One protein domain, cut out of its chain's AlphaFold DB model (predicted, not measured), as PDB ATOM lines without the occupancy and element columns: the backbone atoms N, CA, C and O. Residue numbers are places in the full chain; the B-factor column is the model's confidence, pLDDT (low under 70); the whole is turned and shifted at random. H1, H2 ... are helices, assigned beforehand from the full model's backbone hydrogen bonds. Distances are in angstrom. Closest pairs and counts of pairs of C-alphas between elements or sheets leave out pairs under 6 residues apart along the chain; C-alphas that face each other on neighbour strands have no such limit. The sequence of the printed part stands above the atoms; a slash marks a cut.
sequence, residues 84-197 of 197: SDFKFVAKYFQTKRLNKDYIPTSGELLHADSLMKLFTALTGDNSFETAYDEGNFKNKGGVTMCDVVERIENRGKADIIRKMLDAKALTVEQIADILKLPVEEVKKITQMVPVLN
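AT A GLANCE: This is residues 84 to 197 of the 197 residues of an uncharacterized protein of Treponema rectale (UniProt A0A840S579). What shape is this? It is a dumbbell: long helix H4 is the shaft, with H1, H2 and H3 at its start and the smaller pair H5 and H6 at its end. What builds it? 114 residues are printed, with six helices named H1 to H6 in order and no named strand: all helix. How compact? Only just loose, close to compact: radius of gyration of the C-alphas 16.3 A, spans 46 by 34 by 24 A.

HOW THE PARTS SIT: What comes first? H1, residues 86 to 97, only just touches H2, residues 112 to 123, with 3 pairs of C-alphas within 8 A, the closest Val 89 and Phe 119, 7.1 A. H2 and H3, residues 127 to 134, form a hairpin, closest C-alphas Met 116 and Glu 129, 5.0 A. What follows? The hub H4, residues 145 to 166, touches H3 about perpendicular at 90 degrees, with residues 148 to 152 alone, closest C-alphas Ile 152 and Ala 131, 5.8 A. H6, residues 183 to 191, touches H5, residues 172 to 179, closest C-alphas Val 183 and Ala 176, 5.2 A, and H4, closest Ile 189 and Ala 158, 5.8 A. Are the backbones helical? In H1 to H6 every O i to N i+4 pair is within hydrogen-bond range.

IN THESE COORDINATES: Where does H1 begin? At C-alpha 86, (-26.329, -1.088, 23.792). How long is H4? It measures 31.6 A, ending at C-alpha 166, (-48.918, 4.407, -8.566).

THE WHOLE: Which link is long? H1 to H2, 14 residues; the printed part has no cut. Where is pLDDT under 70? At residues 139 to 141, 168 to 169 and 190 to 197.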
ATOM      1  N   SER A  84     -23.960  -5.769  26.610       91.81
ATOM      2  CA  SER A  84     -25.378  -5.595  26.303       91.81
ATOM      3  C   SER A  84     -25.604  -5.189  24.848       91.81
ATOM      4  O   SER A  84     -24.689  -4.755  24.143       91.81
ATOM      5  N   ASP A  85     -26.868  -5.232  24.432       93.19
ATOM      6  CA  ASP A  85     -27.320  -4.755  23.122       93.19
ATOM      7  C   ASP A  85     -27.063  -3.255  22.889       93.19
ATOM      8  O   ASP A  85     -27.126  -2.774  21.758       93.19
ATOM      9  N   PHE A  86     -26.697  -2.498  23.929       92.75
ATOM     10  CA  PHE A  86     -26.329  -1.088  23.792       92.75
ATOM     11  C   PHE A  86     -25.165  -0.867  22.811       92.75
ATOM     12  O   PHE A  86     -25.087   0.188  22.179       92.75
ATOM     13  N   LYS A  87     -24.304  -1.878  22.607       93.25
ATOM     14  CA  LYS A  87     -23.240  -1.848  21.593       93.25
ATOM     15  C   LYS A  87     -23.760  -1.503  20.193       93.25
ATOM     16  O   LYS A  87     -23.087  -0.782  19.463       93.25
ATOM     17  N   PHE A  88     -24.966  -1.955  19.837       93.19
ATOM     18  CA  PHE A  88     -25.575  -1.680  18.535       93.19
ATOM     19  C   PHE A  88     -25.988  -0.210  18.409       93.19
ATOM     20  O   PHE A  88     -25.741   0.405  17.376       93.19
ATOM     21  N   VAL A  89     -26.526   0.388  19.478       93.06
ATOM     22  CA  VAL A  89     -26.825   1.830  19.524       93.06
ATOM     23  C   VAL A  89     -25.540   2.641  19.397       93.06
ATOM     24  O   VAL A  89     -25.452   3.539  18.561       93.06
ATOM     25  N   ALA A  90     -24.522   2.307  20.194       94.94
ATOM     26  CA  ALA A  90     -23.248   3.016  20.162       94.94
ATOM     27  C   ALA A  90     -22.596   2.939  18.773       94.94
ATOM     28  O   ALA A  90     -22.195   3.966  18.221       94.94
ATOM     29  N   LYS A  91     -22.582   1.745  18.164       94.75
ATOM     30  CA  LYS A  91     -22.050   1.545  16.814       94.75
ATOM     31  C   LYS A  91     -22.845   2.312  15.763       94.75
ATOM     32  O   LYS A  91     -22.239   2.944  14.907       94.75
ATOM     33  N   TYR A  92     -24.174   2.318  15.846       94.19
ATOM     34  CA  TYR A  92     -25.019   3.092  14.937       94.19
ATOM     35  C   TYR A  92     -24.678   4.585  14.966       94.19
ATOM     36  O   TYR A  92     -24.421   5.177  13.919       94.19
ATOM     37  N   PHE A  93     -24.608   5.196  16.152       95.62
ATOM     38  CA  PHE A  93     -24.296   6.623  16.269       95.62
ATOM     39  C   PHE A  93     -22.860   6.953  15.841       95.62
ATOM     40  O   PHE A  93     -22.634   7.998  15.228       95.62
ATOM     41  N   GLN A  94     -21.900   6.059  16.098       95.94
ATOM     42  CA  GLN A  94     -20.533   6.199  15.596       95.94
ATOM     43  C   GLN A  94     -20.490   6.170  14.064       95.94
ATOM     44  O   GLN A  94     -19.885   7.046  13.446       95.94
ATOM     45  N   THR A  95     -21.167   5.202  13.445       94.31
ATOM     46  CA  THR A  95     -21.253   5.073  11.987       94.31
ATOM     47  C   THR A  95     -21.961   6.272  11.355       94.31
ATOM     48  O   THR A  95     -21.459   6.831  10.380       94.31
ATOM     49  N   LYS A  96     -23.051   6.744  11.975       93.38
ATOM     50  CA  LYS A  96     -23.775   7.951  11.562       93.38
ATOM     51  C   LYS A  96     -22.874   9.187  11.577       93.38
ATOM     52  O   LYS A  96     -22.819   9.902  10.585       93.38
ATOM     53  N   ARG A  97     -22.109   9.406  12.655       95.75
ATOM     54  CA  ARG A  97     -21.113  10.492  12.728       95.75
ATOM     55  C   ARG A  97     -20.063  10.386  11.623       95.75
ATOM     56  O   ARG A  97     -19.649  11.396  11.069       95.75
ATOM     57  N   LEU A  98     -19.594   9.174  11.333       94.75
ATOM     58  CA  LEU A  98     -18.594   8.933  10.293       94.75
ATOM     59  C   LEU A  98     -19.152   9.074   8.868       94.75
ATOM     60  O   LEU A  98     -18.375   8.939   7.926       94.75
ATOM     61  N   ASN A  99     -20.455   9.340   8.718       92.31
ATOM     62  CA  ASN A  99     -21.159   9.418   7.442       92.31
ATOM     63  C   ASN A  99     -20.903   8.179   6.564       92.31
ATOM     64  O   ASN A  99     -20.545   8.286   5.391       92.31
ATOM     65  N   LYS A 100     -21.014   6.997   7.180       91.75
ATOM     66  CA  LYS A 100     -20.860   5.690   6.531       91.75
ATOM     67  C   LYS A 100     -22.165   4.906   6.613       91.75
ATOM     68  O   LYS A 100     -22.968   5.135   7.516       91.75
ATOM     69  N   ASP A 101     -22.316   3.935   5.721       87.94
ATOM     70  CA  ASP A 101     -23.427   2.990   5.775       87.94
ATOM     71  C   ASP A 101     -23.354   2.139   7.045       87.94
ATOM     72  O   ASP A 101     -22.289   1.655   7.451       87.94
ATOM     73  N   TYR A 102     -24.501   1.975   7.702       87.81
ATOM     74  CA  TYR A 102     -24.592   1.203   8.930       87.81
ATOM     75  C   TYR A 102     -24.668  -0.290   8.631       87.81
ATOM     76  O   TYR A 102     -25.702  -0.799   8.216       87.81
ATOM     77  N   ILE A 103     -23.568  -0.992   8.909       85.38
ATOM     78  CA  ILE A 103     -23.480  -2.447   8.796       85.38
ATOM     79  C   ILE A 103     -23.463  -3.038  10.214       85.38
ATOM     80  O   ILE A 103     -22.434  -2.958  10.898       85.38
ATOM     81  N   PRO A 104     -24.590  -3.582  10.703       81.25
ATOM     82  CA  PRO A 104     -24.642  -4.210  12.014       81.25
ATOM     83  C   PRO A 104     -23.833  -5.510  12.069       81.25
ATOM     84  O   PRO A 104     -23.620  -6.198  11.074       81.25
ATOM     85  N   THR A 105     -23.390  -5.871  13.272       75.50
ATOM     86  CA  THR A 105     -22.765  -7.173  13.535       75.50
ATOM     87  C   THR A 105     -23.838  -8.258  13.673       75.50
ATOM     88  O   THR A 105     -24.916  -7.989  14.199       75.50
ATOM     89  N   SER A 106     -23.527  -9.499  13.297       75.00
ATOM     90  CA  SER A 106     -24.446 -10.654  13.293       75.00
ATOM     91  C   SER A 106     -24.787 -11.234  14.680       75.00
ATOM     92  O   SER A 106     -25.125 -12.408  14.802       75.00
ATOM     93  N   GLY A 107     -24.673 -10.440  15.746       83.12
ATOM     94  CA  GLY A 107     -24.986 -10.887  17.103       83.12
ATOM     95  C   GLY A 107     -26.491 -10.928  17.364       83.12
ATOM     96  O   GLY A 107     -27.206 -10.003  16.973       83.12
ATOM     97  N   GLU A 108     -26.947 -11.968  18.061       89.19
ATOM     98  CA  GLU A 108     -28.320 -12.053  18.568       89.19
ATOM     99  C   GLU A 108     -28.598 -10.932  19.580       89.19
ATOM    100  O   GLU A 108     -27.741 -10.582  20.399       89.19
ATOM    101  N   LEU A 109     -29.802 -10.368  19.496       90.81
ATOM    102  CA  LEU A 109     -30.320  -9.345  20.394       90.81
ATOM    103  C   LEU A 109     -30.987 -10.000  21.606       90.81
ATOM    104  O   LEU A 109     -31.982 -10.710  21.469       90.81
ATOM    105  N   LEU A 110     -30.489  -9.704  22.806       90.94
ATOM    106  CA  LEU A 110     -31.063 -10.203  24.062       90.94
ATOM    107  C   LEU A 110     -32.395  -9.516  24.411       90.94
ATOM    108  O   LEU A 110     -33.295 -10.123  24.989       90.94
ATOM    109  N   HIS A 111     -32.518  -8.234  24.075       91.12
ATOM    110  CA  HIS A 111     -33.643  -7.364  24.403       91.12
ATOM    111  C   HIS A 111     -34.092  -6.572  23.169       91.12
ATOM    112  O   HIS A 111     -34.176  -5.342  23.206       91.12
ATOM    113  N   ALA A 112     -34.390  -7.282  22.075       90.56
ATOM    114  CA  ALA A 112     -34.708  -6.689  20.775       90.56
ATOM    115  C   ALA A 112     -35.799  -5.600  20.843       90.56
ATOM    116  O   ALA A 112     -35.554  -4.483  20.406       90.56
ATOM    117  N   ASP A 113     -36.957  -5.877  21.456       89.69
ATOM    118  CA  ASP A 113     -38.062  -4.907  21.588       89.69
ATOM    119  C   ASP A 113     -37.626  -3.610  22.300       89.69
ATOM    120  O   ASP A 113     -37.827  -2.507  21.785       89.69
ATOM    121  N   SER A 114     -36.948  -3.734  23.446       92.00
ATOM    122  CA  SER A 114     -36.420  -2.589  24.198       92.00
ATOM    123  C   SER A 114     -35.386  -1.799  23.395       92.00
ATOM    124  O   SER A 114     -35.367  -0.571  23.455       92.00
ATOM    125  N   LEU A 115     -34.531  -2.490  22.635       93.00
ATOM    126  CA  LEU A 115     -33.533  -1.860  21.778       93.00
ATOM    127  C   LEU A 115     -34.192  -1.049  20.656       93.00
ATOM    128  O   LEU A 115     -33.771   0.077  20.405       93.00
ATOM    129  N   MET A 116     -35.227  -1.585  20.004       93.06
ATOM    130  CA  MET A 116     -35.930  -0.884  18.924       93.06
ATOM    131  C   MET A 116     -36.612   0.385  19.429       93.06
ATOM    132  O   MET A 116     -36.447   1.448  18.838       93.06
ATOM    133  N   LYS A 117     -37.292   0.304  20.576       92.50
ATOM    134  CA  LYS A 117     -37.897   1.474  21.231       92.50
ATOM    135  C   LYS A 117     -36.855   2.516  21.618       92.50
ATOM    136  O   LYS A 117     -37.094   3.715  21.479       92.50
ATOM    137  N   LEU A 118     -35.685   2.072  22.081       93.31
ATOM    138  CA  LEU A 118     -34.569   2.967  22.367       93.31
ATOM    139  C   LEU A 118     -34.071   3.660  21.091       93.31
ATOM    140  O   LEU A 118     -33.840   4.865  21.129       93.31
ATOM    141  N   PHE A 119     -33.952   2.948  19.967       92.38
ATOM    142  CA  PHE A 119     -33.647   3.569  18.676       92.38
ATOM    143  C   PHE A 119     -34.673   4.645  18.324       92.38
ATOM    144  O   PHE A 119     -34.264   5.787  18.135       92.38
ATOM    145  N   THR A 120     -35.973   4.326  18.342       92.19
ATOM    146  CA  THR A 120     -37.050   5.293  18.072       92.19
ATOM    147  C   THR A 120     -36.922   6.536  18.956       92.19
ATOM    148  O   THR A 120     -36.970   7.661  18.465       92.19
ATOM    149  N   ALA A 121     -36.701   6.355  20.261       92.69
ATOM    150  CA  ALA A 121     -36.574   7.463  21.205       92.69
ATOM    151  C   ALA A 121     -35.339   8.345  20.947       92.69
ATOM    152  O   ALA A 121     -35.386   9.552  21.182       92.69
ATOM    153  N   LEU A 122     -34.230   7.757  20.487       91.62
ATOM    154  CA  LEU A 122     -32.972   8.470  20.259       91.62
ATOM    155  C   LEU A 122     -32.880   9.122  18.875       91.62
ATOM    156  O   LEU A 122     -32.217  10.148  18.732       91.62
ATOM    157  N   THR A 123     -33.486   8.523  17.850       89.31
ATOM    158  CA  THR A 123     -33.399   9.002  16.462       89.31
ATOM    159  C   THR A 123     -34.636   9.778  16.020       89.31
ATOM    160  O   THR A 123     -34.540  10.555  15.073       89.31
ATOM    161  N   GLY A 124     -35.781   9.566  16.676       89.56
ATOM    162  CA  GLY A 124     -37.095  10.000  16.196       89.56
ATOM    163  C   GLY A 124     -37.616   9.188  15.003       89.56
ATOM    164  O   GLY A 124     -38.686   9.496  14.487       89.56
ATOM    165  N   ASP A 125     -36.873   8.168  14.561       88.88
ATOM    166  CA  ASP A 125     -37.207   7.310  13.427       88.88
ATOM    167  C   ASP A 125     -37.802   5.990  13.926       88.88
ATOM    168  O   ASP A 125     -37.128   5.189  14.577       88.88
ATOM    169  N   ASN A 126     -39.071   5.759  13.593       91.81
ATOM    170  CA  ASN A 126     -39.813   4.560  13.972       91.81
ATOM    171  C   ASN A 126     -39.579   3.373  13.021       91.81
ATOM    172  O   ASN A 126     -40.205   2.324  13.200       91.81
ATOM    173  N   SER A 127     -38.704   3.498  12.016       89.56
ATOM    174  CA  SER A 127     -38.447   2.441  11.030       89.56
ATOM    175  C   SER A 127     -37.959   1.147  11.681       89.56
ATOM    176  O   SER A 127     -38.385   0.069  11.270       89.56
ATOM    177  N   PHE A 128     -37.136   1.252  12.730       89.88
ATOM    178  CA  PHE A 128     -36.642   0.115  13.517       89.88
ATOM    179  C   PHE A 128     -37.770  -0.639  14.220       89.88
ATOM    180  O   PHE A 128     -37.925  -1.844  14.029       89.88
ATOM    181  N   GLU A 129     -38.591   0.074  14.985       91.19
ATOM    182  CA  GLU A 129     -39.732  -0.500  15.700       91.19
ATOM    183  C   GLU A 129     -40.776  -1.076  14.739       91.19
ATOM    184  O   GLU A 129     -41.220  -2.208  14.910       91.19
ATOM    185  N   THR A 130     -41.080  -0.360  13.656       90.81
ATOM    186  CA  THR A 130     -42.053  -0.824  12.660       90.81
ATOM    187  C   THR A 130     -41.568  -2.082  11.938       90.81
ATOM    188  O   THR A 130     -42.327  -3.037  11.775       90.81
ATOM    189  N   ALA A 131     -40.295  -2.124  11.526       89.31
ATOM    190  CA  ALA A 131     -39.718  -3.320  10.922       89.31
ATOM    191  C   ALA A 131     -39.732  -4.502  11.902       89.31
ATOM    192  O   ALA A 131     -40.045  -5.626  11.505       89.31
ATOM    193  N   TYR A 132     -39.443  -4.253  13.179       88.25
ATOM    194  CA  TYR A 132     -39.467  -5.282  14.210       88.25
ATOM    195  C   TYR A 132     -40.871  -5.878  14.424       88.25
ATOM    196  O   TYR A 132     -41.039  -7.102  14.430       88.25
ATOM    197  N   ASP A 133     -41.889  -5.024  14.536       87.75
ATOM    198  CA  ASP A 133     -43.273  -5.441  14.769       87.75
ATOM    199  C   ASP A 133     -43.874  -6.174  13.564       87.75
ATOM    200  O   ASP A 133     -44.395  -7.282  13.707       87.75
ATOM    201  N   GLU A 134     -43.738  -5.622  12.356       84.88
ATOM    202  CA  GLU A 134     -44.241  -6.259  11.131       84.88
ATOM    203  C   GLU A 134     -43.529  -7.586  10.828       84.88
ATOM    204  O   GLU A 134     -44.078  -8.465  10.158       84.88
ATOM    205  N   GLY A 135     -42.282  -7.735  11.282       79.25
ATOM    206  CA  GLY A 135     -41.491  -8.946  11.094       79.25
ATOM    207  C   GLY A 135     -41.910 -10.130  11.941       79.25
ATOM    208  O   GLY A 135     -41.345 -11.208  11.762       79.25
ATOM    209  N   ASN A 136     -42.889  -9.959  12.838       76.12
ATOM    210  CA  ASN A 136     -43.266 -10.960  13.835       76.12
ATOM    211  C   ASN A 136     -42.048 -11.481  14.622       76.12
ATOM    212  O   ASN A 136     -42.043 -12.612  15.116       76.12
ATOM    213  N   PHE A 137     -41.012 -10.647  14.767       80.00
ATOM    214  CA  PHE A 137     -39.767 -11.009  15.437       80.00
ATOM    215  C   PHE A 137     -39.971 -11.261  16.935       80.00
ATOM    216  O   PHE A 137     -39.193 -11.986  17.540       80.00
ATOM    217  N   LYS A 138     -41.069 -10.764  17.523       71.62
ATOM    218  CA  LYS A 138     -41.476 -11.076  18.906       71.62
ATOM    219  C   LYS A 138     -41.647 -12.576  19.170       71.62
ATOM    220  O   LYS A 138     -41.420 -13.020  20.288       71.62
ATOM    221  N   ASN A 139     -42.016 -13.351  18.148       69.12
ATOM    222  CA  ASN A 139     -42.242 -14.796  18.258       69.12
ATOM    223  C   ASN A 139     -41.072 -15.626  17.708       69.12
ATOM    224  O   ASN A 139     -41.153 -16.854  17.658       69.12
ATOM    225  N   LYS A 140     -39.998 -14.969  17.258       68.12
ATOM    226  CA  LYS A 140     -38.846 -15.592  16.611       68.12
ATOM    227  C   LYS A 140     -37.643 -15.428  17.543       68.12
ATOM    228  O   LYS A 140     -37.238 -14.309  17.822       68.12
ATOM    229  N   GLY A 141     -37.090 -16.525  18.058       67.88
ATOM    230  CA  GLY A 141     -35.782 -16.474  18.730       67.88
ATOM    231  C   GLY A 141     -34.672 -16.155  17.720       67.88
ATOM    232  O   GLY A 141     -34.868 -16.375  16.522       67.88
ATOM    233  N   GLY A 142     -33.518 -15.654  18.171       80.81
ATOM    234  CA  GLY A 142     -32.374 -15.438  17.279       80.81
ATOM    235  C   GLY A 142     -32.398 -14.146  16.464       80.81
ATOM    236  O   GLY A 142     -31.702 -14.077  15.458       80.81
ATOM    237  N   VAL A 143     -33.197 -13.140  16.837       87.25
ATOM    238  CA  VAL A 143     -33.282 -11.878  16.076       87.25
ATOM    239  C   VAL A 143     -31.955 -11.137  16.154       87.25
ATOM    240  O   VAL A 143     -31.464 -10.851  17.246       87.25
ATOM    241  N   THR A 144     -31.394 -10.774  15.008       90.81
ATOM    242  CA  THR A 144     -30.181  -9.962  14.920       90.81
ATOM    243  C   THR A 144     -30.500  -8.546  14.459       90.81
ATOM    244  O   THR A 144     -31.551  -8.261  13.880       90.81
ATOM    245  N   MET A 145     -29.556  -7.631  14.672       90.31
ATOM    246  CA  MET A 145     -29.673  -6.280  14.126       90.31
ATOM    247  C   MET A 145     -29.609  -6.270  12.584       90.31
ATOM    248  O   MET A 145     -30.212  -5.397  11.962       90.31
ATOM    249  N   CYS A 146     -28.935  -7.247  11.961       89.62
ATOM    250  CA  CYS A 146     -28.934  -7.422  10.505       89.62
ATOM    251  C   CYS A 146     -30.340  -7.704   9.969       89.62
ATOM    252  O   CYS A 146     -30.756  -7.042   9.024       89.62
ATOM    253  N   ASP A 147     -31.088  -8.606  10.613       89.69
ATOM    254  CA  ASP A 147     -32.451  -8.961  10.188       89.69
ATOM    255  C   ASP A 147     -33.383  -7.740  10.185       89.69
ATOM    256  O   ASP A 147     -34.219  -7.567   9.295       89.69
ATOM    257  N   VAL A 148     -33.236  -6.873  11.193       90.00
ATOM    258  CA  VAL A 148     -34.025  -5.641  11.303       90.00
ATOM    259  C   VAL A 148     -33.642  -4.653  10.201       90.00
ATOM    260  O   VAL A 148     -34.528  -4.115   9.538       90.00
ATOM    261  N   VAL A 149     -32.342  -4.418   9.985       90.31
ATOM    262  CA  VAL A 149     -31.854  -3.480   8.956       90.31
ATOM    263  C   VAL A 149     -32.233  -3.949   7.553       90.31
ATOM    264  O   VAL A 149     -32.789  -3.162   6.792       90.31
ATOM    265  N   GLU A 150     -32.040  -5.229   7.235       89.00
ATOM    266  CA  GLU A 150     -32.435  -5.807   5.945       89.00
ATOM    267  C   GLU A 150     -33.933  -5.600   5.684       89.00
ATOM    268  O   GLU A 150     -34.358  -5.242   4.583       89.00
ATOM    269  N   ARG A 151     -34.763  -5.764   6.718       89.06
ATOM    270  CA  ARG A 151     -36.198  -5.525   6.589       89.06
ATOM    271  C   ARG A 151     -36.528  -4.053   6.356       89.06
ATOM    272  O   ARG A 151     -37.417  -3.773   5.555       89.06
ATOM    273  N   ILE A 152     -35.838  -3.122   7.017       89.12
ATOM    274  CA  ILE A 152     -35.987  -1.683   6.744       89.12
ATOM    275  C   ILE A 152     -35.650  -1.390   5.277       89.12
ATOM    276  O   ILE A 152     -36.441  -0.742   4.590       89.12
ATOM    277  N   GLU A 153     -34.527  -1.907   4.772       88.56
ATOM    278  CA  GLU A 153     -34.100  -1.705   3.383       88.56
ATOM    279  C   GLU A 153     -35.111  -2.274   2.381       88.56
ATOM    280  O   GLU A 153     -35.494  -1.598   1.424       88.56
ATOM    281  N   ASN A 154     -35.596  -3.494   2.620       87.69
ATOM    282  CA  ASN A 154     -36.582  -4.144   1.760       87.69
ATOM    283  C   ASN A 154     -37.921  -3.391   1.743       87.69
ATOM    284  O   ASN A 154     -38.522  -3.242   0.678       87.69
ATOM    285  N   ARG A 155     -38.362  -2.850   2.888       86.44
ATOM    286  CA  ARG A 155     -39.546  -1.974   2.963       86.44
ATOM    287  C   ARG A 155     -39.334  -0.688   2.169       86.44
ATOM    288  O   ARG A 155     -40.184  -0.331   1.360       86.44
ATOM    289  N   GLY A 156     -38.177  -0.043   2.326       86.56
ATOM    290  CA  GLY A 156     -37.823   1.158   1.568       86.56
ATOM    291  C   GLY A 156     -37.838   0.925   0.053       86.56
ATOM    292  O   GLY A 156     -38.432   1.712  -0.687       86.56
ATOM    293  N   LYS A 157     -37.262  -0.191  -0.414       86.06
ATOM    294  CA  LYS A 157     -37.320  -0.606  -1.828       86.06
ATOM    295  C   LYS A 157     -38.761  -0.814  -2.299       86.06
ATOM    296  O   LYS A 157     -39.133  -0.303  -3.356       86.06
ATOM    297  N   ALA A 158     -39.575  -1.522  -1.515       85.38
ATOM    298  CA  ALA A 158     -40.976  -1.777  -1.842       85.38
ATOM    299  C   ALA A 158     -41.798  -0.488  -1.961       85.38
ATOM    300  O   ALA A 158     -42.548  -0.321  -2.923       85.38
ATOM    301  N   ASP A 159     -41.609   0.455  -1.039       85.81
ATOM    302  CA  ASP A 159     -42.301   1.742  -1.067       85.81
ATOM    303  C   ASP A 159     -41.918   2.597  -2.278       85.81
ATOM    304  O   ASP A 159     -42.784   3.257  -2.860       85.81
ATOM    305  N   ILE A 160     -40.645   2.585  -2.684       86.06
ATOM    306  CA  ILE A 160     -40.186   3.292  -3.887       86.06
ATOM    307  C   ILE A 160     -40.820   2.681  -5.140       86.06
ATOM    308  O   ILE A 160     -41.388   3.417  -5.949       86.06
ATOM    309  N   ILE A 161     -40.776   1.351  -5.281       86.31
ATOM    310  CA  ILE A 161     -41.376   0.639  -6.421       86.31
ATOM    311  C   ILE A 161     -42.879   0.928  -6.497       86.31
ATOM    312  O   ILE A 161     -43.385   1.263  -7.567       86.31
ATOM    313  N   ARG A 162     -43.585   0.884  -5.360       83.69
ATOM    314  CA  ARG A 162     -45.011   1.222  -5.286       83.69
ATOM    315  C   ARG A 162     -45.284   2.642  -5.773       83.69
ATOM    316  O   ARG A 162     -46.114   2.827  -6.653       83.69
ATOM    317  N   LYS A 163     -44.548   3.638  -5.274       85.69
ATOM    318  CA  LYS A 163     -44.716   5.038  -5.707       85.69
ATOM    319  C   LYS A 163     -44.463   5.224  -7.207       85.69
ATOM    320  O   LYS A 163     -45.157   6.016  -7.837       85.69
ATOM    321  N   MET A 164     -43.498   4.500  -7.783       84.19
ATOM    322  CA  MET A 164     -43.227   4.527  -9.228       84.19
ATOM    323  C   MET A 164     -44.377   3.922 -10.051       84.19
ATOM    324  O   MET A 164     -44.703   4.452 -11.116       84.19
ATOM    325  N   LEU A 165     -45.013   2.857  -9.552       81.62
ATOM    326  CA  LEU A 165     -46.174   2.221 -10.186       81.62
ATOM    327  C   LEU A 165     -47.450   3.064 -10.053       81.62
ATOM    328  O   LEU A 165     -48.155   3.265 -11.041       81.62
ATOM    329  N   ASP A 166     -47.722   3.603  -8.862       80.94
ATOM    330  CA  ASP A 166     -48.918   4.407  -8.566       80.94
ATOM    331  C   ASP A 166     -48.942   5.717  -9.362       80.94
ATOM    332  O   ASP A 166     -50.002   6.182  -9.784       80.94
ATOM    333  N   ALA A 167     -47.765   6.279  -9.653       79.12
ATOM    334  CA  ALA A 167     -47.625   7.418 -10.554       79.12
ATOM    335  C   ALA A 167     -48.032   7.101 -12.013       79.12
ATOM    336  O   ALA A 167     -48.010   8.005 -12.850       79.12
ATOM    337  N   LYS A 168     -48.382   5.840 -12.338       65.75
ATOM    338  CA  LYS A 168     -48.683   5.320 -13.690       65.75
ATOM    339  C   LYS A 168     -47.605   5.662 -14.723       65.75
ATOM    340  O   LYS A 168     -47.883   5.733 -15.918       65.75
ATOM    341  N   ALA A 169     -46.382   5.900 -14.261       66.31
ATOM    342  CA  ALA A 169     -45.323   6.470 -15.077       66.31
ATOM    343  C   ALA A 169     -44.456   5.399 -15.752       66.31
ATOM    344  O   ALA A 169     -43.833   5.687 -16.769       66.31
ATOM    345  N   LEU A 170     -44.380   4.193 -15.177       78.19
ATOM    346  CA  LEU A 170     -43.393   3.180 -15.555       78.19
ATOM    347  C   LEU A 170     -43.958   1.757 -15.416       78.19
ATOM    348  O   LEU A 170     -44.693   1.467 -14.471       78.19
ATOM    349  N   THR A 171     -43.596   0.861 -16.336       84.75
ATOM    350  CA  THR A 171     -43.872  -0.582 -16.226       84.75
ATOM    351  C   THR A 171     -42.872  -1.274 -15.296       84.75
ATOM    352  O   THR A 171     -41.818  -0.727 -14.969       84.75
ATOM    353  N   VAL A 172     -43.175  -2.510 -14.891       83.50
ATOM    354  CA  VAL A 172     -42.292  -3.334 -14.045       83.50
ATOM    355  C   VAL A 172     -40.913  -3.522 -14.689       83.50
ATOM    356  O   VAL A 172     -39.899  -3.464 -14.000       83.50
ATOM    357  N   GLU A 173     -40.862  -3.687 -16.009       85.50
ATOM    358  CA  GLU A 173     -39.624  -3.824 -16.780       85.50
ATOM    359  C   GLU A 173     -38.817  -2.522 -16.788       85.50
ATOM    360  O   GLU A 173     -37.603  -2.552 -16.615       85.50
ATOM    361  N   GLN A 174     -39.489  -1.375 -16.931       84.81
ATOM    362  CA  GLN A 174     -38.836  -0.065 -16.882       84.81
ATOM    363  C   GLN A 174     -38.289   0.244 -15.481       84.81
ATOM    364  O   GLN A 174     -37.194   0.783 -15.351       84.81
ATOM    365  N   ILE A 175     -39.016  -0.130 -14.425       84.25
ATOM    366  CA  ILE A 175     -38.555   0.013 -13.035       84.25
ATOM    367  C   ILE A 175     -37.351  -0.896 -12.765       84.25
ATOM    368  O   ILE A 175     -36.385  -0.454 -12.146       84.25
ATOM    369  N   ALA A 176     -37.390  -2.143 -13.239       85.94
ATOM    370  CA  ALA A 176     -36.281  -3.086 -13.124       85.94
ATOM    371  C   ALA A 176     -35.004  -2.548 -13.788       85.94
ATOM    372  O   ALA A 176     -33.931  -2.614 -13.189       85.94
ATOM    373  N   ASP A 177     -35.128  -1.943 -14.972       87.50
ATOM    374  CA  ASP A 177     -34.015  -1.306 -15.681       87.50
ATOM    375  C   ASP A 177     -33.462  -0.082 -14.923       87.50
ATOM    376  O   ASP A 177     -32.258   0.012 -14.679       87.50
ATOM    377  N   ILE A 178     -34.340   0.811 -14.438       85.50
ATOM    378  CA  ILE A 178     -33.952   2.007 -13.664       85.50
ATOM    379  C   ILE A 178     -33.231   1.633 -12.365       85.50
ATOM    380  O   ILE A 178     -32.196   2.214 -12.032       85.50
ATOM    381  N   LEU A 179     -33.778   0.671 -11.619       84.44
ATOM    382  CA  LEU A 179     -33.228   0.230 -10.336       84.44
ATOM    383  C   LEU A 179     -32.095  -0.793 -10.500       84.44
ATOM    384  O   LEU A 179     -31.465  -1.152  -9.506       84.44
ATOM    385  N   LYS A 180     -31.820  -1.245 -11.732       86.62
ATOM    386  CA  LYS A 180     -30.866  -2.317 -12.061       86.62
ATOM    387  C   LYS A 180     -31.111  -3.592 -11.250       86.62
ATOM    388  O   LYS A 180     -30.171  -4.253 -10.807       86.62
ATOM    389  N   LEU A 181     -32.383  -3.925 -11.052       83.88
ATOM    390  CA  LEU A 181     -32.825  -5.128 -10.353       83.88
ATOM    391  C   LEU A 181     -33.375  -6.146 -11.358       83.88
ATOM    392  O   LEU A 181     -33.924  -5.758 -12.390       83.88
ATOM    393  N   PRO A 182     -33.290  -7.455 -11.077       87.31
ATOM    394  CA  PRO A 182     -33.985  -8.458 -11.870       87.31
ATOM    395  C   PRO A 182     -35.496  -8.191 -11.895       87.31
ATOM    396  O   PRO A 182     -36.109  -7.944 -10.857       87.31
ATOM    397  N   VAL A 183     -36.123  -8.327 -13.067       84.56
ATOM    398  CA  VAL A 183     -37.582  -8.157 -13.234       84.56
ATOM    399  C   VAL A 183     -38.369  -9.041 -12.258       84.56
ATOM    400  O   VAL A 183     -39.371  -8.614 -11.691       84.56
ATOM    401  N   GLU A 184     -37.890 -10.260 -12.008       84.00
ATOM    402  CA  GLU A 184     -38.507 -11.190 -11.056       84.00
ATOM    403  C   GLU A 184     -38.443 -10.706  -9.600       84.00
ATOM    404  O   GLU A 184     -39.346 -10.991  -8.815       84.00
ATOM    405  N   GLU A 185     -37.415  -9.942  -9.229       81.75
ATOM    406  CA  GLU A 185     -37.303  -9.344  -7.897       81.75
ATOM    407  C   GLU A 185     -38.321  -8.210  -7.726       81.75
ATOM    408  O   GLU A 185     -39.052  -8.185  -6.736       81.75
ATOM    409  N   VAL A 186     -38.468  -7.349  -8.740       81.88
ATOM    410  CA  VAL A 186     -39.493  -6.291  -8.751       81.88
ATOM    411  C   VAL A 186     -40.898  -6.899  -8.688       81.88
ATOM    412  O   VAL A 186     -41.713  -6.470  -7.871       81.88
ATOM    413  N   LYS A 187     -41.175  -7.961  -9.462       82.44
ATOM    414  CA  LYS A 187     -42.456  -8.687  -9.406       82.44
ATOM    415  C   LYS A 187     -42.742  -9.254  -8.013       82.44
ATOM    416  O   LYS A 187     -43.841  -9.056  -7.498       82.44
ATOM    417  N   LYS A 188     -41.769  -9.914  -7.373       81.50
ATOM    418  CA  LYS A 188     -41.933 -10.443  -6.006       81.50
ATOM    419  C   LYS A 188     -42.274  -9.343  -5.005       81.50
ATOM    420  O   LYS A 188     -43.198  -9.511  -4.214       81.50
ATOM    421  N   ILE A 189     -41.578  -8.211  -5.079       75.31
ATOM    422  CA  ILE A 189     -41.817  -7.064  -4.198       75.31
ATOM    423  C   ILE A 189     -43.236  -6.505  -4.394       75.31
ATOM    424  O   ILE A 189     -43.924  -6.237  -3.413       75.31
ATOM    425  N   THR A 190     -43.721  -6.415  -5.639       69.69
ATOM    426  CA  THR A 190     -45.099  -5.968  -5.929       69.69
ATOM    427  C   THR A 190     -46.187  -6.949  -5.482       69.69
ATOM    428  O   THR A 190     -47.311  -6.533  -5.232       69.69
ATOM    429  N   GLN A 191     -45.873  -8.243  -5.364       67.94
ATOM    430  CA  GLN A 191     -46.820  -9.280  -4.934       67.94
ATOM    431  C   GLN A 191     -46.889  -9.447  -3.407       67.94
ATOM    432  O   GLN A 191     -47.882  -9.959  -2.895       67.94
ATOM    433  N   MET A 192     -45.849  -9.037  -2.672       61.53
ATOM    434  CA  MET A 192     -45.756  -9.190  -1.212       61.53
ATOM    435  C   MET A 192     -46.571  -8.166  -0.408       61.53
ATOM    436  O   MET A 192     -46.743  -8.352   0.796       61.53
ATOM    437  N   VAL A 193     -47.086  -7.107  -1.036       48.34
ATOM    438  CA  VAL A 193     -47.826  -6.038  -0.352       48.34
ATOM    439  C   VAL A 193     -49.206  -5.903  -1.003       48.34
ATOM    440  O   VAL A 193     -49.267  -5.600  -2.194       48.34
ATOM    441  N   PRO A 194     -50.320  -6.138  -0.282       42.03
ATOM    442  CA  PRO A 194     -51.646  -5.983  -0.863       42.03
ATOM    443  C   PRO A 194     -51.854  -4.524  -1.261       42.03
ATOM    444  O   PRO A 194     -51.561  -3.614  -0.484       42.03
ATOM    445  N   VAL A 195     -52.392  -4.312  -2.461       38.81
ATOM    446  CA  VAL A 195     -52.935  -3.022  -2.885       38.81
ATOM    447  C   VAL A 195     -53.985  -2.617  -1.846       38.81
ATOM    448  O   VAL A 195     -54.998  -3.298  -1.693       38.81
ATOM    449  N   LEU A 196     -53.716  -1.554  -1.085       34.81
ATOM    450  CA  LEU A 196     -54.744  -0.876  -0.301       34.81
ATOM    451  C   LEU A 196     -55.721  -0.267  -1.314       34.81
ATOM    452  O   LEU A 196     -55.422   0.767  -1.906       34.81
ATOM    453  N   ASN A 197     -56.826  -0.975  -1.559       30.67
ATOM    454  CA  ASN A 197     -58.021  -0.413  -2.189       30.67
ATOM    455  C   ASN A 197     -58.681   0.602  -1.254       30.67
ATOM    456  O   ASN A 197     -58.729   0.319  -0.033       30.67
TER     457      ASN A 197